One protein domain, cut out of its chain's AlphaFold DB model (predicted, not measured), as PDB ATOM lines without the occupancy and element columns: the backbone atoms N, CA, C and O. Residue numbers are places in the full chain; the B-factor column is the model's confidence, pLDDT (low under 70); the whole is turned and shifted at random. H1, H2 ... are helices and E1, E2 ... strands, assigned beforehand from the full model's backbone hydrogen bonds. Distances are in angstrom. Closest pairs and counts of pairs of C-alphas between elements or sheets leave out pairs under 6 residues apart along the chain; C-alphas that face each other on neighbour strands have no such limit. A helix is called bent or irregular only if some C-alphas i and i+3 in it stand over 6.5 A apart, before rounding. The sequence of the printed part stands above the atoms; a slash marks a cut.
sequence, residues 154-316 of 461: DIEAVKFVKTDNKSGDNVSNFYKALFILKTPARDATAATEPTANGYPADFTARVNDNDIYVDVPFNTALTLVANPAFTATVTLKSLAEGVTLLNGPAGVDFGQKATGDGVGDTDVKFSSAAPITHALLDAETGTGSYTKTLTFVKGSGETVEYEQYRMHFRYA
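Overview. This is residues 154 to 316 of the 461 residues of an uncharacterized protein of Ichthyobacterium seriolicida (UniProt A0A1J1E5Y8). One sheet of eight strands curls like part of a barrel, its leaves E5 E7 E8 E3 and E1 E4 E6 facing each other with E2 as the hinge, and it stays open between edge strands E5 and E6. Two short helices, H1 and H2, sit at one end, where E1, E3 and E8 finish. The printed part has 163 residues, with two named helices and eight named strands in the order E1 H1 E2 E3 E4 E5 E6 H2 E7 E8; the sheet, ordered E5 E7 E8 E3 E2 E1 E4 E6, is mixed. The class is mostly strand, with under half of the residues in named elements; the whole is compact, with a radius of gyration of the C-alphas of 17.0 A and spans of 55, 39 and 27 A.

Arrangement. Start at E2, residues 202 to 208, the hinge of this folded sheet, one sheet bent back on itself into two leaves. Its pairing is staggered: residues 202 to 205 pair with E1, residues 154 to 161, where N 203 and O 160 are 2.9 A apart, and residues 206 to 208 with E3, residues 211 to 216, where N 208 and O 211 are 2.8 A apart. E2 and E3 form a hairpin. E4, residues 230 to 239, is antiparallel to E1, with N 233 and O 159 at 2.8 A, and bends by 74 degrees at residue 236. Beyond it, look for edge strand E6, residues 266 to 270, antiparallel to E4, with N 232 and O 268 at 2.9 A. On the other side of E3 find E8, residues 305 to 315, parallel to it, with N 312 and O 212 at 2.7 A. E7, residues 290 to 298, makes a hairpin with E8, with N 294 and O 309 at 2.8 A. Edge strand E5, residues 243 to 245, is antiparallel to E7, with N 244 and O 297 at 2.8 A. E5 and E6 are apart. H1, residues 173 to 177, is on the sheet at a height of 6.8 A, over none of its strands; its closest C-alpha pair with E3 is Ala 177 and Val 216, 6.8 A. H2, residues 278 to 281, stands at the sheet's level; its closest C-alpha pair with E8 is Leu 281 and Arg 314, 5.2 A. In H1 every O i to N i+4 pair is within hydrogen-bond range; H2 is too short for one.

Along the chain. Find C-alpha 154 at (-1.950, -58.972, 42.392); from there E1 runs 20.6 A. E4 spans 23.2 A and E7 26.5 A. E8 runs 33.1 A to C-alpha 315 at (-12.918, -38.464, 32.087).

Size, cuts and confidence. The C-alphas farthest apart, those of Pro 184 and Glu 302, are 57.8 A apart. The printed part has no cut. The links E1 to H1, H1 to E2, E3 to E4 and E5 to E6 are long. Mean pLDDT of the printed part is 73.0; 57 residues are under 70, among them 246 to 275.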
ATOM      1  N   ASP A 154      -1.178 -59.200  43.607       81.69
ATOM      2  CA  ASP A 154      -1.950 -58.972  42.392       81.69
ATOM      3  C   ASP A 154      -3.310 -58.370  42.754       81.69
ATOM      4  O   ASP A 154      -4.093 -58.999  43.467       81.69
ATOM      5  N   ILE A 155      -3.633 -57.174  42.255       85.56
ATOM      6  CA  ILE A 155      -4.971 -56.584  42.424       85.56
ATOM      7  C   ILE A 155      -5.942 -57.200  41.406       85.56
ATOM      8  O   ILE A 155      -5.699 -57.196  40.199       85.56
ATOM      9  N   GLU A 156      -7.076 -57.709  41.887       86.94
ATOM     10  CA  GLU A 156      -8.171 -58.197  41.046       86.94
ATOM     11  C   GLU A 156      -9.133 -57.088  40.645       86.94
ATOM     12  O   GLU A 156      -9.458 -56.927  39.469       86.94
ATOM     13  N   ALA A 157      -9.607 -56.343  41.637       89.12
ATOM     14  CA  ALA A 157     -10.662 -55.368  41.465       89.12
ATOM     15  C   ALA A 157     -10.484 -54.216  42.444       89.12
ATOM     16  O   ALA A 157      -9.968 -54.375  43.549       89.12
ATOM     17  N   VAL A 158     -10.960 -53.047  42.029       89.94
ATOM     18  CA  VAL A 158     -11.068 -51.876  42.891       89.94
ATOM     19  C   VAL A 158     -12.474 -51.323  42.749       89.94
ATOM     20  O   VAL A 158     -12.923 -51.037  41.637       89.94
ATOM     21  N   LYS A 159     -13.178 -51.176  43.868       91.25
ATOM     22  CA  LYS A 159     -14.562 -50.703  43.912       91.25
ATOM     23  C   LYS A 159     -14.710 -49.539  44.870       91.25
ATOM     24  O   LYS A 159     -14.075 -49.494  45.911       91.25
ATOM     25  N   PHE A 160     -15.610 -48.626  44.550       90.25
ATOM     26  CA  PHE A 160     -16.086 -47.605  45.471       90.25
ATOM     27  C   PHE A 160     -17.502 -47.988  45.856       90.25
ATOM     28  O   PHE A 160     -18.402 -47.968  45.014       90.25
ATOM     29  N   VAL A 161     -17.714 -48.331  47.119       88.69
ATOM     30  CA  VAL A 161     -19.031 -48.737  47.612       88.69
ATOM     31  C   VAL A 161     -19.743 -47.526  48.210       88.69
ATOM     32  O   VAL A 161     -19.141 -46.711  48.917       88.69
ATOM     33  N   LYS A 162     -21.039 -47.380  47.919       88.38
ATOM     34  CA  LYS A 162     -21.868 -46.252  48.368       88.38
ATOM     35  C   LYS A 162     -21.872 -46.111  49.891       88.38
ATOM     36  O   LYS A 162     -21.867 -44.989  50.391       88.38
ATOM     37  N   THR A 163     -21.893 -47.223  50.628       86.62
ATOM     38  CA  THR A 163     -21.926 -47.241  52.102       86.62
ATOM     39  C   THR A 163     -20.665 -46.665  52.731       86.62
ATOM     40  O   THR A 163     -20.777 -45.953  53.726       86.62
ATOM     41  N   ASP A 164     -19.509 -46.881  52.105       84.44
ATOM     42  CA  ASP A 164     -18.201 -46.465  52.635       84.44
ATOM     43  C   ASP A 164     -17.786 -45.069  52.168       84.44
ATOM     44  O   ASP A 164     -16.783 -44.509  52.616       84.44
ATOM     45  N   ASN A 165     -18.585 -44.492  51.271       86.38
ATOM     46  CA  ASN A 165     -18.405 -43.161  50.711       86.38
ATOM     47  C   ASN A 165     -19.575 -42.232  51.073       86.38
ATOM     48  O   ASN A 165     -20.005 -41.402  50.261       86.38
ATOM     49  N   LYS A 166     -20.087 -42.359  52.301       85.69
ATOM     50  CA  LYS A 166     -21.079 -41.448  52.887       85.69
ATOM     51  C   LYS A 166     -20.428 -40.233  53.560       85.69
ATOM     52  O   LYS A 166     -19.301 -40.284  54.037       85.69
ATOM     53  N   SER A 167     -21.177 -39.139  53.616       81.62
ATOM     54  CA  SER A 167     -20.929 -37.953  54.434       81.62
ATOM     55  C   SER A 167     -22.154 -37.744  55.328       81.62
ATOM     56  O   SER A 167     -23.196 -37.268  54.869       81.62
ATOM     57  N   GLY A 168     -22.060 -38.195  56.584       83.19
ATOM     58  CA  GLY A 168     -23.231 -38.374  57.449       83.19
ATOM     59  C   GLY A 168     -24.205 -39.398  56.855       83.19
ATOM     60  O   GLY A 168     -23.785 -40.455  56.386       83.19
ATOM     61  N   ASP A 169     -25.493 -39.058  56.810       78.69
ATOM     62  CA  ASP A 169     -26.535 -39.919  56.229       78.69
ATOM     63  C   ASP A 169     -26.616 -39.842  54.691       78.69
ATOM     64  O   ASP A 169     -27.364 -40.592  54.063       78.69
ATOM     65  N   ASN A 170     -25.848 -38.945  54.063       83.94
ATOM     66  CA  ASN A 170     -25.908 -38.666  52.629       83.94
ATOM     67  C   ASN A 170     -24.695 -39.253  51.886       83.94
ATOM     68  O   ASN A 170     -23.642 -39.499  52.463       83.94
ATOM     69  N   VAL A 171     -24.810 -39.447  50.577       87.62
ATOM     70  CA  VAL A 171     -23.695 -39.817  49.695       87.62
ATOM     71  C   VAL A 171     -22.699 -38.651  49.590       87.62
ATOM     72  O   VAL A 171     -23.104 -37.494  49.424       87.62
ATOM     73  N   SER A 172     -21.394 -38.937  49.663       87.31
ATOM     74  CA  SER A 172     -20.337 -37.919  49.560       87.31
ATOM     75  C   SER A 172     -20.289 -37.258  48.177       87.31
ATOM     76  O   SER A 172     -20.628 -37.869  47.164       87.31
ATOM     77  N   ASN A 173     -19.816 -36.009  48.107       87.44
ATOM     78  CA  ASN A 173     -19.677 -35.292  46.832       87.44
ATOM     79  C   ASN A 173     -18.730 -36.003  45.854       87.44
ATOM     80  O   ASN A 173     -18.983 -35.985  44.654       87.44
ATOM     81  N   PHE A 174     -17.687 -36.666  46.366       86.62
ATOM     82  CA  PHE A 174     -16.804 -37.499  45.555       86.62
ATOM     83  C   PHE A 174     -17.577 -38.645  44.896       86.62
ATOM     84  O   PHE A 174     -17.538 -38.790  43.679       86.62
ATOM     85  N   TYR A 175     -18.347 -39.406  45.677       89.88
ATOM     86  CA  TYR A 175     -19.103 -40.532  45.137       89.88
ATOM     87  C   TYR A 175     -20.160 -40.081  44.130       89.88
ATOM     88  O   TYR A 175     -20.347 -40.716  43.099       89.88
ATOM     89  N   LYS A 176     -20.804 -38.932  44.380       90.56
ATOM     90  CA  LYS A 176     -21.740 -38.325  43.426       90.56
ATOM     91  C   LYS A 176     -21.078 -38.023  42.083       90.56
ATOM     92  O   LYS A 176     -21.725 -38.199  41.056       90.56
ATOM     93  N   ALA A 177     -19.818 -37.588  42.097       90.19
ATOM     94  CA  ALA A 177     -19.070 -37.240  40.894       90.19
ATOM     95  C   ALA A 177     -18.722 -38.452  40.016       90.19
ATOM     96  O   ALA A 177     -18.517 -38.269  38.822       90.19
ATOM     97  N   LEU A 178     -18.711 -39.677  40.557       91.44
ATOM     98  CA  LEU A 178     -18.465 -40.902  39.781       91.44
ATOM     99  C   LEU A 178     -19.601 -41.238  38.798       91.44
ATOM    100  O   LEU A 178     -19.455 -42.130  37.965       91.44
ATOM    101  N   PHE A 179     -20.735 -40.537  38.873       92.19
ATOM    102  CA  PHE A 179     -21.922 -40.827  38.075       92.19
ATOM    103  C   PHE A 179     -22.412 -39.600  37.319       92.19
ATOM    104  O   PHE A 179     -22.281 -38.463  37.768       92.19
ATOM    105  N   ILE A 180     -23.018 -39.849  36.156       91.62
ATOM    106  CA  ILE A 180     -23.491 -38.779  35.282       91.62
ATOM    107  C   ILE A 180     -24.597 -37.981  35.978       91.62
ATOM    108  O   ILE A 180     -25.474 -38.561  36.642       91.62
ATOM    109  N   LEU A 181     -24.537 -36.654  35.828       91.38
ATOM    110  CA  LEU A 181     -25.568 -35.744  36.315       91.38
ATOM    111  C   LEU A 181     -26.903 -36.070  35.638       91.38
ATOM    112  O   LEU A 181     -26.956 -36.398  34.453       91.38
ATOM    113  N   LYS A 182     -27.981 -35.984  36.412       91.88
ATOM    114  CA  LYS A 182     -29.351 -36.244  35.965       91.88
ATOM    115  C   LYS A 182     -30.226 -35.059  36.343       91.88
ATOM    116  O   LYS A 182     -29.994 -34.434  37.379       91.88
ATOM    117  N   THR A 183     -31.247 -34.813  35.533       92.38
ATOM    118  CA  THR A 183     -32.354 -33.912  35.862       92.38
ATOM    119  C   THR A 183     -33.652 -34.713  35.750       92.38
ATOM    120  O   THR A 183     -33.911 -35.241  34.668       92.38
ATOM    121  N   PRO A 184     -34.440 -34.862  36.832       89.12
ATOM    122  CA  PRO A 184     -34.184 -34.351  38.180       89.12
ATOM    123  C   PRO A 184     -32.935 -34.977  38.821       89.12
ATOM    124  O   PRO A 184     -32.501 -36.070  38.443       89.12
ATOM    125  N   ALA A 185     -32.355 -34.261  39.789       89.25
ATOM    126  CA  ALA A 185     -31.175 -34.721  40.514       89.25
ATOM    127  C   ALA A 185     -31.416 -36.102  41.138       89.25
ATOM    128  O   ALA A 185     -32.520 -36.402  41.600       89.25
ATOM    129  N   ARG A 186     -30.373 -36.936  41.147       89.38
ATOM    130  CA  ARG A 186     -30.442 -38.272  41.743       89.38
ATOM    131  C   ARG A 186     -30.798 -38.188  43.220       89.38
ATOM    132  O   ARG A 186     -30.253 -37.351  43.944       89.38
ATOM    133  N   ASP A 187     -31.651 -39.096  43.675       85.56
ATOM    134  CA  ASP A 187     -31.971 -39.207  45.092       85.56
ATOM    135  C   ASP A 187     -30.809 -39.894  45.820       85.56
ATOM    136  O   ASP A 187     -30.483 -41.065  45.605       85.56
ATOM    137  N   ALA A 188     -30.143 -39.136  46.687       81.75
ATOM    138  CA  ALA A 188     -29.009 -39.636  47.445       81.75
ATOM    139  C   ALA A 188     -29.405 -40.598  48.577       81.75
ATOM    140  O   ALA A 188     -28.577 -41.399  49.013       81.75
ATOM    141  N   THR A 189     -30.662 -40.548  49.016       77.50
ATOM    142  CA  THR A 189     -31.220 -41.378  50.091       77.50
ATOM    143  C   THR A 189     -31.924 -42.630  49.572       77.50
ATOM    144  O   THR A 189     -32.053 -43.603  50.312       77.50
ATOM    145  N   ALA A 190     -32.315 -42.643  48.295       74.88
ATOM    146  CA  ALA A 190     -32.965 -43.787  47.669       74.88
ATOM    147  C   ALA A 190     -32.095 -45.058  47.684       74.88
ATOM    148  O   ALA A 190     -30.859 -45.015  47.571       74.88
ATOM    149  N   ALA A 191     -32.777 -46.202  47.783       64.25
ATOM    150  CA  ALA A 191     -32.191 -47.525  47.604       64.25
ATOM    151  C   ALA A 191     -31.598 -47.692  46.191       64.25
ATOM    152  O   ALA A 191     -31.940 -46.967  45.256       64.25
ATOM    153  N   THR A 192     -30.688 -48.650  46.041       62.47
ATOM    154  CA  THR A 192     -29.919 -48.934  44.819       62.47
ATOM    155  C   THR A 192     -30.737 -49.713  43.784       62.47
ATOM    156  O   THR A 192     -30.248 -50.679  43.211       62.47
ATOM    157  N   GLU A 193     -31.989 -49.316  43.562       55.12
ATOM    158  CA  GLU A 193     -32.909 -49.996  42.647       55.12
ATOM    159  C   GLU A 193     -33.010 -49.261  41.296       55.12
ATOM    160  O   GLU A 193     -32.915 -48.027  41.261       55.12
ATOM    161  N   PRO A 194     -33.254 -49.972  40.173       50.78
ATOM    162  CA  PRO A 194     -33.218 -49.398  38.821       50.78
ATOM    163  C   PRO A 194     -34.185 -48.228  38.590       50.78
ATOM    164  O   PRO A 194     -33.956 -47.390  37.721       50.78
ATOM    165  N   THR A 195     -35.278 -48.166  39.351       55.97
ATOM    166  CA  THR A 195     -36.408 -47.258  39.111       55.97
ATOM    167  C   THR A 195     -36.390 -45.992  39.973       55.97
ATOM    168  O   THR A 195     -37.175 -45.081  39.722       55.97
ATOM    169  N   ALA A 196     -35.495 -45.886  40.962       65.06
ATOM    170  CA  ALA A 196     -35.563 -44.839  41.988       65.06
ATOM    171  C   ALA A 196     -34.740 -43.566  41.684       65.06
ATOM    172  O   ALA A 196     -34.610 -42.703  42.548       65.06
ATOM    173  N   ASN A 197     -34.142 -43.444  40.487       83.00
ATOM    174  CA  ASN A 197     -33.171 -42.383  40.150       83.00
ATOM    175  C   ASN A 197     -32.067 -42.219  41.225       83.00
ATOM    176  O   ASN A 197     -31.559 -41.123  41.454       83.00
ATOM    177  N   GLY A 198     -31.715 -43.301  41.925       87.38
ATOM    178  CA  GLY A 198     -30.722 -43.291  42.994       87.38
ATOM    179  C   GLY A 198     -29.282 -43.318  42.477       87.38
ATOM    180  O   GLY A 198     -29.011 -43.408  41.271       87.38
ATOM    181  N   TYR A 199     -28.333 -43.264  43.411       88.69
ATOM    182  CA  TYR A 199     -26.941 -43.627  43.132       88.69
ATOM    183  C   TYR A 199     -26.763 -45.152  43.174       88.69
ATOM    184  O   TYR A 199     -27.307 -45.768  44.101       88.69
ATOM    185  N   PRO A 200     -26.000 -45.741  42.229       90.44
ATOM    186  CA  PRO A 200     -25.634 -47.159  42.251       90.44
ATOM    187  C   PRO A 200     -24.979 -47.601  43.567       90.44
ATOM    188  O   PRO A 200     -24.480 -46.774  44.331       90.44
ATOM    189  N   ALA A 201     -25.018 -48.910  43.838       89.56
ATOM    190  CA  ALA A 201     -24.461 -49.502  45.059       89.56
ATOM    191  C   ALA A 201     -22.933 -49.435  45.093       89.56
ATOM    192  O   ALA A 201     -22.342 -49.201  46.150       89.56
ATOM    193  N   ASP A 202     -22.317 -49.615  43.930       91.12
ATOM    194  CA  ASP A 202     -20.888 -49.509  43.738       91.12
ATOM    195  C   ASP A 202     -20.543 -48.808  42.415       91.12
ATOM    196  O   ASP A 202     -21.377 -48.610  41.526       91.12
ATOM    197  N   PHE A 203     -19.288 -48.387  42.330       93.00
ATOM    198  CA  PHE A 203     -18.605 -48.033  41.099       93.00
ATOM    199  C   PHE A 203     -17.363 -48.917  41.010       93.00
ATOM    200  O   PHE A 203     -16.526 -48.889  41.913       93.00
ATOM    201  N   THR A 204     -17.221 -49.686  39.934       93.88
ATOM    202  CA  THR A 204     -16.057 -50.558  39.729       93.88
ATOM    203  C   THR A 204     -15.043 -49.868  38.818       93.88
ATOM    204  O   THR A 204     -15.361 -49.507  37.686       93.88
ATOM    205  N   ALA A 205     -13.818 -49.684  39.308       93.12
ATOM    206  CA  ALA A 205     -12.709 -49.176  38.511       93.12
ATOM    207  C   ALA A 205     -12.148 -50.274  37.598       93.12
ATOM    208  O   ALA A 205     -12.204 -51.464  37.913       93.12
ATOM    209  N   ARG A 206     -11.568 -49.873  36.464       92.06
ATOM    210  CA  ARG A 206     -10.931 -50.818  35.539       92.06
ATOM    211  C   ARG A 206      -9.488 -51.054  35.948       92.06
ATOM    212  O   ARG A 206      -8.707 -50.109  35.943       92.06
ATOM    213  N   VAL A 207      -9.135 -52.295  36.251       89.69
ATOM    214  CA  VAL A 207      -7.757 -52.703  36.550       89.69
ATOM    215  C   VAL A 207      -7.120 -53.259  35.278       89.69
ATOM    216  O   VAL A 207      -7.717 -54.092  34.598       89.69
ATOM    217  N   ASN A 208      -5.934 -52.767  34.936       84.31
ATOM    218  CA  ASN A 208      -5.119 -53.210  33.816       84.31
ATOM    219  C   ASN A 208      -3.658 -53.240  34.272       84.31
ATOM    220  O   ASN A 208      -3.005 -52.197  34.319       84.31
ATOM    221  N   ASP A 209      -3.179 -54.423  34.650       83.69
ATOM    222  CA  ASP A 209      -1.883 -54.615  35.304       83.69
ATOM    223  C   ASP A 209      -1.731 -53.663  36.509       83.69
ATOM    224  O   ASP A 209      -2.601 -53.589  37.378       83.69
ATOM    225  N   ASN A 210      -0.658 -52.875  36.536       81.44
ATOM    226  CA  ASN A 210      -0.375 -51.896  37.578       81.44
ATOM    227  C   ASN A 210      -1.174 -50.585  37.426       81.44
ATOM    228  O   ASN A 210      -0.941 -49.647  38.188       81.44
ATOM    229  N   ASP A 211      -2.092 -50.469  36.464       81.94
ATOM    230  CA  ASP A 211      -2.919 -49.280  36.241       81.94
ATOM    231  C   ASP A 211      -4.391 -49.523  36.595       81.94
ATOM    232  O   ASP A 211      -5.052 -50.413  36.074       81.94
ATOM    233  N   ILE A 212      -4.937 -48.672  37.456       87.12
ATOM    234  CA  ILE A 212      -6.338 -48.658  37.875       87.12
ATOM    235  C   ILE A 212      -6.967 -47.380  37.325       87.12
ATOM    236  O   ILE A 212      -6.520 -46.281  37.636       87.12
ATOM    237  N   TYR A 213      -8.018 -47.494  36.526       87.69
ATOM    238  CA  TYR A 213      -8.704 -46.355  35.925       87.69
ATOM    239  C   TYR A 213     -10.055 -46.114  36.594       87.69
ATOM    240  O   TYR A 213     -10.965 -46.944  36.512       87.69
ATOM    241  N   VAL A 214     -10.177 -44.949  37.230       90.00
ATOM    242  CA  VAL A 214     -11.416 -44.408  37.788       90.00
ATOM    243  C   VAL A 214     -12.003 -43.434  36.775       90.00
ATOM    244  O   VAL A 214     -11.531 -42.314  36.576       90.00
ATOM    245  N   ASP A 215     -13.025 -43.928  36.100       88.06
ATOM    246  CA  ASP A 215     -13.628 -43.336  34.923       88.06
ATOM    247  C   ASP A 215     -14.792 -42.405  35.316       88.06
ATOM    248  O   ASP A 215     -15.912 -42.837  35.571       88.06
ATOM    249  N   VAL A 216     -14.517 -41.104  35.379       88.62
ATOM    250  CA  VAL A 216     -15.458 -40.064  35.813       88.62
ATOM    251  C   VAL A 216     -16.245 -39.526  34.603       88.62
ATOM    252  O   VAL A 216     -15.674 -39.329  33.528       88.62
ATOM    253  N   PRO A 217     -17.553 -39.259  34.712       90.12
ATOM    254  CA  PRO A 217     -18.297 -38.556  33.666       90.12
ATOM    255  C   PRO A 217     -17.859 -37.095  33.533       90.12
ATOM    256  O   PRO A 217     -17.578 -36.426  34.527       90.12
ATOM    257  N   PHE A 218     -17.823 -36.583  32.302       89.12
ATOM    258  CA  PHE A 218     -17.433 -35.196  32.050       89.12
ATOM    259  C   PHE A 218     -18.396 -34.213  32.725       89.12
ATOM    260  O   PHE A 218     -19.617 -34.369  32.626       89.12
ATOM    261  N   ASN A 219     -17.836 -33.220  33.422       87.19
ATOM    262  CA  ASN A 219     -18.576 -32.179  34.129       87.19
ATOM    263  C   ASN A 219     -17.694 -30.928  34.305       87.19
ATOM    264  O   ASN A 219     -16.726 -30.942  35.068       87.19
ATOM    265  N   THR A 220     -18.039 -29.832  33.630       83.75
ATOM    266  CA  THR A 220     -17.290 -28.559  33.695       83.75
ATOM    267  C   THR A 220     -17.412 -27.849  35.042       83.75
ATOM    268  O   THR A 220     -16.532 -27.080  35.418       83.75
ATOM    269  N   ALA A 221     -18.467 -28.136  35.806       82.50
ATOM    270  CA  ALA A 221     -18.686 -27.589  37.139       82.50
ATOM    271  C   ALA A 221     -18.045 -28.441  38.251       82.50
ATOM    272  O   ALA A 221     -18.221 -28.138  39.435       82.50
ATOM    273  N   LEU A 222     -17.315 -29.516  37.912       84.50
ATOM    274  CA  LEU A 222     -16.720 -30.406  38.905       84.50
ATOM    275  C   LEU A 222     -15.690 -29.665  39.766       84.50
ATOM    276  O   LEU A 222     -14.577 -29.363  39.332       84.50
ATOM    277  N   THR A 223     -16.061 -29.437  41.024       80.94
ATOM    278  CA  THR A 223     -15.176 -28.900  42.057       80.94
ATOM    279  C   THR A 223     -15.413 -29.655  43.361       80.94
ATOM    280  O   THR A 223     -16.439 -29.474  44.016       80.94
ATOM    281  N   LEU A 224     -14.464 -30.501  43.760       75.44
ATOM    282  CA  LEU A 224     -14.480 -31.198  45.047       75.44
ATOM    283  C   LEU A 224     -13.536 -30.470  46.012       75.44
ATOM    284  O   LEU A 224     -12.346 -30.773  46.080       75.44
ATOM    285  N   VAL A 225     -14.061 -29.448  46.697       59.97
ATOM    286  CA  VAL A 225     -13.299 -28.585  47.622       59.97
ATOM    287  C   VAL A 225     -12.988 -29.328  48.925       59.97
ATOM    288  O   VAL A 225     -13.886 -29.937  49.496       59.97
ATOM    289  N   ALA A 226     -11.745 -29.177  49.406       54.38
ATOM    290  CA  ALA A 226     -11.160 -29.787  50.608       54.38
ATOM    291  C   ALA A 226     -11.080 -31.317  50.565       54.38
ATOM    292  O   ALA A 226     -12.066 -31.977  50.268       54.38
ATOM    293  N   ASN A 227      -9.891 -31.844  50.884       55.38
ATOM    294  CA  ASN A 227      -9.505 -33.255  50.910       55.38
ATOM    295  C   ASN A 227     -10.669 -34.259  50.832       55.38
ATOM    296  O   ASN A 227     -11.116 -34.722  51.887       55.38
ATOM    297  N   PRO A 228     -11.188 -34.579  49.624       61.19
ATOM    298  CA  PRO A 228     -12.218 -35.589  49.503       61.19
ATOM    299  C   PRO A 228     -11.583 -36.921  49.893       61.19
ATOM    300  O   PRO A 228     -10.896 -37.564  49.101       61.19
ATOM    301  N   ALA A 229     -11.779 -37.312  51.149       68.00
ATOM    302  CA  ALA A 229     -11.531 -38.672  51.564       68.00
ATOM    303  C   ALA A 229     -12.523 -39.557  50.809       68.00
ATOM    304  O   ALA A 229     -13.723 -39.275  50.769       68.00
ATOM    305  N   PHE A 230     -12.002 -40.605  50.195       78.12
ATOM    306  CA  PHE A 230     -12.790 -41.632  49.547       78.12
ATOM    307  C   PHE A 230     -12.305 -42.995  50.017       78.12
ATOM    308  O   PHE A 230     -11.125 -43.191  50.306       78.12
ATOM    309  N   THR A 231     -13.220 -43.944  50.093       79.25
ATOM    310  CA  THR A 231     -12.902 -45.322  50.456       79.25
ATOM    311  C   THR A 231     -13.040 -46.175  49.209       79.25
ATOM    312  O   THR A 231     -14.077 -46.128  48.544       79.25
ATOM    313  N   ALA A 232     -11.998 -46.928  48.877       84.12
ATOM    314  CA  ALA A 232     -12.051 -47.918  47.818       84.12
ATOM    315  C   ALA A 232     -11.758 -49.302  48.402       84.12
ATOM    316  O   ALA A 232     -10.761 -49.496  49.089       84.12
ATOM    317  N   THR A 233     -12.614 -50.265  48.111       83.31
ATOM    318  CA  THR A 233     -12.404 -51.674  48.427       83.31
ATOM    319  C   THR A 233     -11.507 -52.276  47.355       83.31
ATOM    320  O   THR A 233     -11.794 -52.148  46.162       83.31
ATOM    321  N   VAL A 234     -10.404 -52.893  47.770       83.12
ATOM    322  CA  VAL A 234      -9.431 -53.550  46.897       83.12
ATOM    323  C   VAL A 234      -9.525 -55.056  47.117       83.12
ATOM    324  O   VAL A 234      -9.287 -55.551  48.217       83.12
ATOM    325  N   THR A 235      -9.855 -55.779  46.055       84.00
ATOM    326  CA  THR A 235      -9.830 -57.244  46.017       84.00
ATOM    327  C   THR A 235      -8.473 -57.685  45.487       84.00
ATOM    328  O   THR A 235      -8.024 -57.181  44.452       84.00
ATOM    329  N   LEU A 236      -7.815 -58.616  46.177       82.50
ATOM    330  CA  LEU A 236      -6.500 -59.137  45.806       82.50
ATOM    331  C   LEU A 236      -6.630 -60.571  45.278       82.50
ATOM    332  O   LEU A 236      -7.297 -61.393  45.892       82.50
ATOM    333  N   LYS A 237      -5.940 -60.898  44.182       81.81
ATOM    334  CA  LYS A 237      -5.772 -62.288  43.718       81.81
ATOM    335  C   LYS A 237      -4.691 -63.010  44.513       81.81
ATOM    336  O   LYS A 237      -4.784 -64.212  44.750       81.81
ATOM    337  N   SER A 238      -3.645 -62.282  44.890       78.62
ATOM    338  CA  SER A 238      -2.484 -62.807  45.603       78.62
ATOM    339  C   SER A 238      -1.944 -61.758  46.574       78.62
ATOM    340  O   SER A 238      -2.131 -60.558  46.376       78.62
ATOM    341  N   LEU A 239      -1.305 -62.222  47.648       79.25
ATOM    342  CA  LEU A 239      -0.667 -61.376  48.649       79.25
ATOM    343  C   LEU A 239       0.480 -62.149  49.303       79.25
ATOM    344  O   LEU A 239       0.267 -63.208  49.902       79.25
ATOM    345  N   ALA A 240       1.692 -61.618  49.199       77.44
ATOM    346  CA  ALA A 240       2.853 -62.114  49.916       77.44
ATOM    347  C   ALA A 240       2.763 -61.748  51.407       77.44
ATOM    348  O   ALA A 240       2.256 -60.694  51.792       77.44
ATOM    349  N   GLU A 241       3.282 -62.620  52.270       76.12
ATOM    350  CA  GLU A 241       3.311 -62.360  53.709       76.12
ATOM    351  C   GLU A 241       4.203 -61.150  54.038       76.12
ATOM    352  O   GLU A 241       5.302 -61.004  53.495       76.12
ATOM    353  N   GLY A 242       3.729 -60.289  54.943       74.62
ATOM    354  CA  GLY A 242       4.474 -59.121  55.427       74.62
ATOM    355  C   GLY A 242       4.436 -57.889  54.515       74.62
ATOM    356  O   GLY A 242       5.285 -57.012  54.666       74.62
ATOM    357  N   VAL A 243       3.493 -57.818  53.568       76.94
ATOM    358  CA  VAL A 243       3.286 -56.647  52.700       76.94
ATOM    359  C   VAL A 243       2.436 -55.580  53.404       76.94
ATOM    360  O   VAL A 243       1.383 -55.880  53.958       76.94
ATOM    361  N   THR A 244       2.866 -54.319  53.340       73.62
ATOM    362  CA  THR A 244       2.209 -53.144  53.949       73.62
ATOM    363  C   THR A 244       2.029 -52.006  52.938       73.62
ATOM    364  O   THR A 244       2.733 -51.959  51.930       73.62
ATOM    365  N   LEU A 245       1.103 -51.067  53.189       73.19
ATOM    366  CA  LEU A 245       0.904 -49.873  52.352       73.19
ATOM    367  C   LEU A 245       1.707 -48.681  52.880       73.19
ATOM    368  O   LEU A 245       1.439 -48.187  53.971       73.19
ATOM    369  N   LEU A 246       2.618 -48.138  52.076       65.75
ATOM    370  CA  LEU A 246       3.428 -46.986  52.481       65.75
ATOM    371  C   LEU A 246       2.685 -45.648  52.340       65.75
ATOM    372  O   LEU A 246       2.817 -44.765  53.182       65.75
ATOM    373  N   ASN A 247       1.895 -45.494  51.274       56.88
ATOM    374  CA  ASN A 247       1.270 -44.215  50.897       56.88
ATOM    375  C   ASN A 247      -0.231 -44.146  51.255       56.88
ATOM    376  O   ASN A 247      -0.967 -43.323  50.705       56.88
ATOM    377  N   GLY A 248      -0.692 -45.029  52.144       53.12
ATOM    378  CA  GLY A 248      -2.047 -45.031  52.700       53.12
ATOM    379  C   GLY A 248      -2.165 -44.170  53.965       53.12
ATOM    380  O   GLY A 248      -1.171 -43.617  54.437       53.12
ATOM    381  N   PRO A 249      -3.371 -44.026  54.543       46.47
ATOM    382  CA  PRO A 249      -3.526 -43.460  55.876       46.47
ATOM    383  C   PRO A 249      -2.681 -44.252  56.880       46.47
ATOM    384  O   PRO A 249      -2.482 -45.456  56.720       46.47
ATOM    385  N   ALA A 250      -2.167 -43.569  57.907       40.22
ATOM    386  CA  ALA A 250      -1.335 -44.198  58.927       40.22
ATOM    387  C   ALA A 250      -2.049 -45.433  59.514       40.22
ATOM    388  O   ALA A 250      -3.138 -45.301  60.072       40.22
ATOM    389  N   GLY A 251      -1.440 -46.616  59.370       40.31
ATOM    390  CA  GLY A 251      -1.945 -47.869  59.940       40.31
ATOM    391  C   GLY A 251      -2.788 -48.768  59.023       40.31
ATOM    392  O   GLY A 251      -3.470 -49.640  59.553       40.31
ATOM    393  N   VAL A 252      -2.770 -48.609  57.689       42.50
ATOM    394  CA  VAL A 252      -3.340 -49.635  56.785       42.50
ATOM    395  C   VAL A 252      -2.360 -50.798  56.652       42.50
ATOM    396  O   VAL A 252      -1.459 -50.797  55.813       42.50
ATOM    397  N   ASP A 253      -2.539 -51.779  57.528       43.72
ATOM    398  CA  ASP A 253      -1.904 -53.085  57.433       43.72
ATOM    399  C   ASP A 253      -2.762 -53.985  56.527       43.72
ATOM    400  O   ASP A 253      -3.916 -54.261  56.848       43.72
ATOM    401  N   PHE A 254      -2.215 -54.434  55.392       49.50
ATOM    402  CA  PHE A 254      -2.832 -55.489  54.564       49.50
ATOM    403  C   PHE A 254      -2.572 -56.894  55.150       49.50
ATOM    404  O   PHE A 254      -2.813 -57.903  54.495       49.50
ATOM    405  N   GLY A 255      -2.029 -56.942  56.370       38.22
ATOM    406  CA  GLY A 255      -1.389 -58.061  57.038       38.22
ATOM    407  C   GLY A 255      -2.122 -59.402  57.034       38.22
ATOM    408  O   GLY A 255      -3.286 -59.522  57.399       38.22
ATOM    409  N   GLN A 256      -1.295 -60.405  56.725       42.22
ATOM    410  CA  GLN A 256      -1.479 -61.854  56.635       42.22
ATOM    411  C   GLN A 256      -2.475 -62.382  55.597       42.22
ATOM    412  O   GLN A 256      -3.675 -62.131  55.630       42.22
ATOM    413  N   LYS A 257      -1.932 -63.256  54.732       40.03
ATOM    414  CA  LYS A 257      -2.683 -64.221  53.929       40.03
ATOM    415  C   LYS A 257      -3.739 -64.862  54.833       40.03
ATOM    416  O   LYS A 257      -3.379 -65.604  55.748       40.03
ATOM    417  N   ALA A 258      -5.022 -64.602  54.574       40.84
ATOM    418  CA  ALA A 258      -6.088 -65.406  55.157       40.84
ATOM    419  C   ALA A 258      -5.733 -66.874  54.885       40.84
ATOM    420  O   ALA A 258      -5.427 -67.240  53.751       40.84
ATOM    421  N   THR A 259      -5.646 -67.696  55.927       36.50
ATOM    422  CA  THR A 259      -5.218 -69.093  55.822       36.50
ATOM    423  C   THR A 259      -6.301 -69.911  55.108       36.50
ATOM    424  O   THR A 259      -7.116 -70.583  55.727       36.50
ATOM    425  N   GLY A 260      -6.322 -69.815  53.780       43.41
ATOM    426  CA  GLY A 260      -7.253 -70.467  52.866       43.41
ATOM    427  C   GLY A 260      -6.988 -70.033  51.420       43.41
ATOM    428  O   GLY A 260      -6.376 -68.992  51.177       43.41
ATOM    429  N   ASP A 261      -7.395 -70.852  50.455       37.72
ATOM    430  CA  ASP A 261      -7.362 -70.483  49.038       37.72
ATOM    431  C   ASP A 261      -8.433 -69.408  48.781       37.72
ATOM    432  O   ASP A 261      -9.625 -69.669  48.935       37.72
ATOM    433  N   GLY A 262      -8.001 -68.190  48.437       49.94
ATOM    434  CA  GLY A 262      -8.857 -67.012  48.239       49.94
ATOM    435  C   GLY A 262      -8.484 -65.873  49.188       49.94
ATOM    436  O   GLY A 262      -8.856 -65.878  50.360       49.94
ATOM    437  N   VAL A 263      -7.723 -64.895  48.696       54.66
ATOM    438  CA  VAL A 263      -7.398 -63.686  49.466       54.66
ATOM    439  C   VAL A 263      -8.652 -62.798  49.513       54.66
ATOM    440  O   VAL A 263      -9.290 -62.578  48.488       54.66
ATOM    441  N   GLY A 264      -9.058 -62.359  50.709       58.81
ATOM    442  CA  GLY A 264     -10.293 -61.594  50.924       58.81
ATOM    443  C   GLY A 264     -10.205 -60.121  50.505       58.81
ATOM    444  O   GLY A 264      -9.117 -59.564  50.350       58.81
ATOM    445  N   ASP A 265     -11.367 -59.484  50.351       60.94
ATOM    446  CA  ASP A 265     -11.491 -58.043  50.104       60.94
ATOM    447  C   ASP A 265     -10.890 -57.232  51.263       60.94
ATOM    448  O   ASP A 265     -11.136 -57.531  52.433       60.94
ATOM    449  N   THR A 266     -10.120 -56.187  50.953       65.75
ATOM    450  CA  THR A 266      -9.613 -55.236  51.953       65.75
ATOM    451  C   THR A 266     -10.030 -53.815  51.603       65.75
ATOM    452  O   THR A 266      -9.790 -53.332  50.496       65.75
ATOM    453  N   ASP A 267     -10.612 -53.105  52.567       60.22
ATOM    454  CA  ASP A 267     -10.951 -51.695  52.399       60.22
ATOM    455  C   ASP A 267      -9.712 -50.810  52.525       60.22
ATOM    456  O   ASP A 267      -9.024 -50.793  53.547       60.22
ATOM    457  N   VAL A 268      -9.463 -50.006  51.495       64.44
ATOM    458  CA  VAL A 268      -8.368 -49.043  51.457       64.44
ATOM    459  C   VAL A 268      -8.940 -47.635  51.412       64.44
ATOM    460  O   VAL A 268      -9.593 -47.202  50.460       64.44
ATOM    461  N   LYS A 269      -8.693 -46.880  52.482       63.88
ATOM    462  CA  LYS A 269      -9.091 -45.474  52.558       63.88
ATOM    463  C   LYS A 269      -8.036 -44.614  51.885       63.88
ATOM    464  O   LYS A 269      -6.854 -44.729  52.181       63.88
ATOM    465  N   PHE A 270      -8.465 -43.713  51.020       63.81
ATOM    466  CA  PHE A 270      -7.607 -42.772  50.322       63.81
ATOM    467  C   PHE A 270      -8.075 -41.348  50.568       63.81
ATOM    468  O   PHE A 270      -9.237 -41.074  50.856       63.81
ATOM    469  N   SER A 271      -7.143 -40.413  50.466       57.31
ATOM    470  CA  SER A 271      -7.460 -39.000  50.604       57.31
ATOM    471  C   SER A 271      -6.519 -38.170  49.725       57.31
ATOM    472  O   SER A 271      -5.369 -38.554  49.452       57.31
ATOM    473  N   SER A 272      -7.014 -37.059  49.189       54.81
ATOM    474  CA  SER A 272      -6.236 -36.121  48.384       54.81
ATOM    475  C   SER A 272      -6.008 -34.820  49.143       54.81
ATOM    476  O   SER A 272      -6.936 -34.077  49.392       54.81
ATOM    477  N   ALA A 273      -4.761 -34.459  49.454       53.28
ATOM    478  CA  ALA A 273      -4.497 -33.165  50.097       53.28
ATOM    479  C   ALA A 273      -5.006 -31.966  49.260       53.28
ATOM    480  O   ALA A 273      -5.468 -30.973  49.819       53.28
ATOM    481  N   ALA A 274      -4.969 -32.083  47.927       58.53
ATOM    482  CA  ALA A 274      -5.501 -31.093  46.994       58.53
ATOM    483  C   ALA A 274      -6.955 -31.411  46.566       58.53
ATOM    484  O   ALA A 274      -7.304 -32.592  46.440       58.53
ATOM    485  N   PRO A 275      -7.791 -30.383  46.299       67.31
ATOM    486  CA  PRO A 275      -9.093 -30.537  45.650       67.31
ATOM    487  C   PRO A 275      -8.986 -31.270  44.311       67.31
ATOM    488  O   PRO A 275      -8.068 -31.000  43.540       67.31
ATOM    489  N   ILE A 276      -9.954 -32.135  44.002       74.38
ATOM    490  CA  ILE A 276     -10.108 -32.699  42.654       74.38
ATOM    491  C   ILE A 276     -11.033 -31.763  41.872       74.38
ATOM    492  O   ILE A 276     -12.167 -31.507  42.285       74.38
ATOM    493  N   THR A 277     -10.548 -31.220  40.758       77.56
ATOM    494  CA  THR A 277     -11.275 -30.237  39.942       77.56
ATOM    495  C   THR A 277     -11.319 -30.670  38.487       77.56
ATOM    496  O   THR A 277     -10.500 -31.477  38.047       77.56
ATOM    497  N   HIS A 278     -12.243 -30.082  37.726       79.00
ATOM    498  CA  HIS A 278     -12.303 -30.262  36.282       79.00
ATOM    499  C   HIS A 278     -10.937 -30.041  35.614       79.00
ATOM    500  O   HIS A 278     -10.517 -30.898  34.856       79.00
ATOM    501  N   ALA A 279     -10.191 -28.995  35.981       73.12
ATOM    502  CA  ALA A 279      -8.874 -28.698  35.406       73.12
ATOM    503  C   ALA A 279      -7.798 -29.779  35.652       73.12
ATOM    504  O   ALA A 279      -6.829 -29.847  34.906       73.12
ATOM    505  N   LEU A 280      -7.940 -30.610  36.692       70.88
ATOM    506  CA  LEU A 280      -7.031 -31.738  36.938       70.88
ATOM    507  C   LEU A 280      -7.381 -32.979  36.105       70.88
ATOM    508  O   LEU A 280      -6.522 -33.835  35.906       70.88
ATOM    509  N   LEU A 281      -8.640 -33.093  35.670       76.25
ATOM    510  CA  LEU A 281      -9.156 -34.223  34.890       76.25
ATOM    511  C   LEU A 281      -9.306 -33.903  33.395       76.25
ATOM    512  O   LEU A 281      -9.358 -34.822  32.581       76.25
ATOM    513  N   ASP A 282      -9.433 -32.620  33.046       66.12
ATOM    514  CA  ASP A 282      -9.615 -32.138  31.685       66.12
ATOM    515  C   ASP A 282      -8.270 -32.084  30.961       66.12
ATOM    516  O   ASP A 282      -7.324 -31.408  31.368       66.12
ATOM    517  N   ALA A 283      -8.195 -32.857  29.887       51.78
ATOM    518  CA  ALA A 283      -7.009 -33.074  29.088       51.78
ATOM    519  C   ALA A 283      -7.194 -32.532  27.661       51.78
ATOM    520  O   ALA A 283      -6.678 -33.138  26.723       51.78
ATOM    521  N   GLU A 284      -7.827 -31.364  27.468       43.06
ATOM    522  CA  GLU A 284      -7.686 -30.603  26.204       43.06
ATOM    523  C   GLU A 284      -6.192 -30.361  25.835       43.06
ATOM    524  O   GLU A 284      -5.872 -30.097  24.678       43.06
ATOM    525  N   THR A 285      -5.248 -30.543  26.775       40.00
ATOM    526  CA  THR A 285      -3.782 -30.501  26.575       40.00
ATOM    527  C   THR A 285      -3.067 -31.865  26.586       40.00
ATOM    528  O   THR A 285      -1.844 -31.910  26.446       40.00
ATOM    529  N   GLY A 286      -3.777 -32.986  26.763       40.69
ATOM    530  CA  GLY A 286      -3.182 -34.331  26.763       40.69
ATOM    531  C   GLY A 286      -2.305 -34.685  27.978       40.69
ATOM    532  O   GLY A 286      -1.545 -35.648  27.906       40.69
ATOM    533  N   THR A 287      -2.385 -33.934  29.085       39.81
ATOM    534  CA  THR A 287      -1.561 -34.156  30.297       39.81
ATOM    535  C   THR A 287      -2.326 -34.123  31.629       39.81
ATOM    536  O   THR A 287      -1.724 -34.383  32.671       39.81
ATOM    537  N   GLY A 288      -3.632 -33.837  31.629       49.31
ATOM    538  CA  GLY A 288      -4.454 -33.820  32.843       49.31
ATOM    539  C   GLY A 288      -4.839 -35.228  33.302       49.31
ATOM    540  O   GLY A 288      -5.757 -35.831  32.753       49.31
ATOM    541  N   SER A 289      -4.144 -35.766  34.304       56.03
ATOM    542  CA  SER A 289      -4.612 -36.924  35.069       56.03
ATOM    543  C   SER A 289      -4.305 -36.723  36.544       56.03
ATOM    544  O   SER A 289      -3.151 -36.522  36.932       56.03
ATOM    545  N   TYR A 290      -5.326 -36.827  37.393       67.50
ATOM    546  CA  TYR A 290      -5.080 -36.967  38.820       67.50
ATOM    547  C   TYR A 290      -4.700 -38.422  39.089       67.50
ATOM    548  O   TYR A 290      -5.556 -39.304  39.082       67.50
ATOM    549  N   THR A 291      -3.408 -38.685  39.275       73.06
ATOM    550  CA  THR A 291      -2.898 -40.034  39.544       73.06
ATOM    551  C   THR A 291      -2.469 -40.158  40.999       73.06
ATOM    552  O   THR A 291      -1.707 -39.340  41.518       73.06
ATOM    553  N   LYS A 292      -2.936 -41.213  41.662       72.06
ATOM    554  CA  LYS A 292      -2.465 -41.634  42.984       72.06
ATOM    555  C   LYS A 292      -1.637 -42.900  42.852       72.06
ATOM    556  O   LYS A 292      -2.070 -43.847  42.208       72.06
ATOM    557  N   THR A 293      -0.477 -42.931  43.493       71.56
ATOM    558  CA  THR A 293       0.356 -44.137  43.549       71.56
ATOM    559  C   THR A 293       0.099 -44.887  44.848       71.56
ATOM    560  O   THR A 293       0.222 -44.321  45.935       71.56
ATOM    561  N   LEU A 294      -0.233 -46.164  44.715       75.25
ATOM    562  CA  LEU A 294      -0.259 -47.157  45.776       75.25
ATOM    563  C   LEU A 294       1.126 -47.787  45.820       75.25
ATOM    564  O   LEU A 294       1.566 -48.317  44.804       75.25
ATOM    565  N   THR A 295       1.815 -47.701  46.954       73.81
ATOM    566  CA  THR A 295       3.142 -48.303  47.127       73.81
ATOM    567  C   THR A 295       3.057 -49.351  48.216       73.81
ATOM    568  O   THR A 295       2.855 -49.013  49.381       73.81
ATOM    569  N   PHE A 296       3.221 -50.600  47.817       77.50
ATOM    570  CA  PHE A 296       3.242 -51.754  48.690       77.50
ATOM    571  C   PHE A 296       4.682 -52.152  48.971       77.50
ATOM    572  O   PHE A 296       5.536 -52.082  48.085       77.50
ATOM    573  N   VAL A 297       4.945 -52.518  50.219       74.25
ATOM    574  CA  VAL A 297       6.295 -52.718  50.739       74.25
ATOM    575  C   VAL A 297       6.352 -53.991  51.556       74.25
ATOM    576  O   VAL A 297       5.514 -54.187  52.434       74.25
ATOM    577  N   LYS A 298       7.370 -54.814  51.315       76.56
ATOM    578  CA  LYS A 298       7.685 -55.992  52.125       76.56
ATOM    579  C   LYS A 298       9.104 -55.883  52.672       76.56
ATOM    580  O   LYS A 298      10.040 -55.607  51.925       76.56
ATOM    581  N   GLY A 299       9.258 -56.133  53.971       68.50
ATOM    582  CA  GLY A 299      10.548 -56.089  54.668       68.50
ATOM    583  C   GLY A 299      10.910 -54.721  55.262       68.50
ATOM    584  O   GLY A 299      10.133 -53.768  55.222       68.50
ATOM    585  N   SER A 300      12.107 -54.634  55.848       58.03
ATOM    586  CA  SER A 300      12.659 -53.426  56.482       58.03
ATOM    587  C   SER A 300      14.179 -53.362  56.299       58.03
ATOM    588  O   SER A 300      14.837 -54.393  56.415       58.03
ATOM    589  N   GLY A 301      14.756 -52.173  56.095       52.81
ATOM    590  CA  GLY A 301      16.212 -51.997  55.963       52.81
ATOM    591  C   GLY A 301      16.717 -52.144  54.522       52.81
ATOM    592  O   GLY A 301      16.204 -51.475  53.631       52.81
ATOM    593  N   GLU A 302      17.735 -52.977  54.290       38.34
ATOM    594  CA  GLU A 302      18.377 -53.168  52.970       38.34
ATOM    595  C   GLU A 302      17.655 -54.199  52.077       38.34
ATOM    596  O   GLU A 302      17.883 -54.245  50.871       38.34
ATOM    597  N   THR A 303      16.750 -55.001  52.646       54.44
ATOM    598  CA  THR A 303      16.023 -56.098  51.979       54.44
ATOM    599  C   THR A 303      14.567 -55.741  51.674       54.44
ATOM    600  O   THR A 303      13.665 -56.567  51.810       54.44
ATOM    601  N   VAL A 304      14.316 -54.480  51.315       62.91
ATOM    602  CA  VAL A 304      12.958 -53.981  51.082       62.91
ATOM    603  C   VAL A 304      12.541 -54.197  49.630       62.91
ATOM    604  O   VAL A 304      13.167 -53.676  48.706       62.91
ATOM    605  N   GLU A 305      11.449 -54.931  49.439       68.62
ATOM    606  CA  GLU A 305      10.795 -55.123  48.146       68.62
ATOM    607  C   GLU A 305       9.635 -54.133  47.993       68.62
ATOM    608  O   GLU A 305       8.899 -53.869  48.947       68.62
ATOM    609  N   TYR A 306       9.455 -53.611  46.776       72.00
ATOM    610  CA  TYR A 306       8.392 -52.667  46.433       72.00
ATOM    611  C   TYR A 306       7.554 -53.168  45.256       72.00
ATOM    612  O   TYR A 306       8.095 -53.669  44.263       72.00
ATOM    613  N   GLU A 307       6.247 -52.924  45.333       75.62
ATOM    614  CA  GLU A 307       5.302 -53.065  44.227       75.62
ATOM    615  C   GLU A 307       4.344 -51.875  44.196       75.62
ATOM    616  O   GLU A 307       3.968 -51.339  45.238       75.62
ATOM    617  N   GLN A 308       3.990 -51.406  42.999       77.56
ATOM    618  CA  GLN A 308       3.219 -50.177  42.846       77.56
ATOM    619  C   GLN A 308       2.037 -50.337  41.907       77.56
ATOM    620  O   GLN A 308       2.144 -50.988  40.875       77.56
ATOM    621  N   TYR A 309       0.945 -49.650  42.231       81.19
ATOM    622  CA  TYR A 309      -0.210 -49.487  41.354       81.19
ATOM    623  C   TYR A 309      -0.540 -47.999  41.198       81.19
ATOM    624  O   TYR A 309      -0.366 -47.209  42.129       81.19
ATOM    625  N   ARG A 310      -1.014 -47.589  40.022       77.38
ATOM    626  CA  ARG A 310      -1.378 -46.205  39.696       77.38
ATOM    627  C   ARG A 310      -2.882 -46.104  39.523       77.38
ATOM    628  O   ARG A 310      -3.436 -46.667  38.593       77.38
ATOM    629  N   MET A 311      -3.536 -45.350  40.394       80.25
ATOM    630  CA  MET A 311      -4.952 -45.034  40.280       80.25
ATOM    631  C   MET A 311      -5.132 -43.709  39.546       80.25
ATOM    632  O   MET A 311      -4.861 -42.644  40.096       80.25
ATOM    633  N   HIS A 312      -5.567 -43.790  38.294       79.81
ATOM    634  CA  HIS A 312      -5.818 -42.665  37.405       79.81
ATOM    635  C   HIS A 312      -7.279 -42.258  37.475       79.81
ATOM    636  O   HIS A 312      -8.158 -43.026  37.089       79.81
ATOM    637  N   PHE A 313      -7.534 -41.030  37.898       81.81
ATOM    638  CA  PHE A 313      -8.834 -40.393  37.745       81.81
ATOM    639  C   PHE A 313      -8.840 -39.634  36.424       81.81
ATOM    640  O   PHE A 313      -7.957 -38.807  36.175       81.81
ATOM    641  N   ARG A 314      -9.823 -39.929  35.573       81.38
ATOM    642  CA  ARG A 314      -9.941 -39.330  34.238       81.38
ATOM    643  C   ARG A 314     -11.387 -39.218  33.799       81.38
ATOM    644  O   ARG A 314     -12.234 -39.951  34.302       81.38
ATOM    645  N   TYR A 315     -11.649 -38.385  32.796       86.19
ATOM    646  CA  TYR A 315     -12.918 -38.464  32.087       86.19
ATOM    647  C   TYR A 315     -12.981 -39.692  31.177       86.19
ATOM    648  O   TYR A 315     -12.023 -40.005  30.472       86.19
ATOM    649  N   ALA A 316     -14.111 -40.397  31.209       75.31
ATOM    650  CA  ALA A 316     -14.279 -41.687  30.530       75.31
ATOM    651  C   ALA A 316     -15.271 -41.684  29.374       75.31
ATOM    652  O   ALA A 316     -15.378 -42.662  28.635       75.31
TER     653      ALA A 316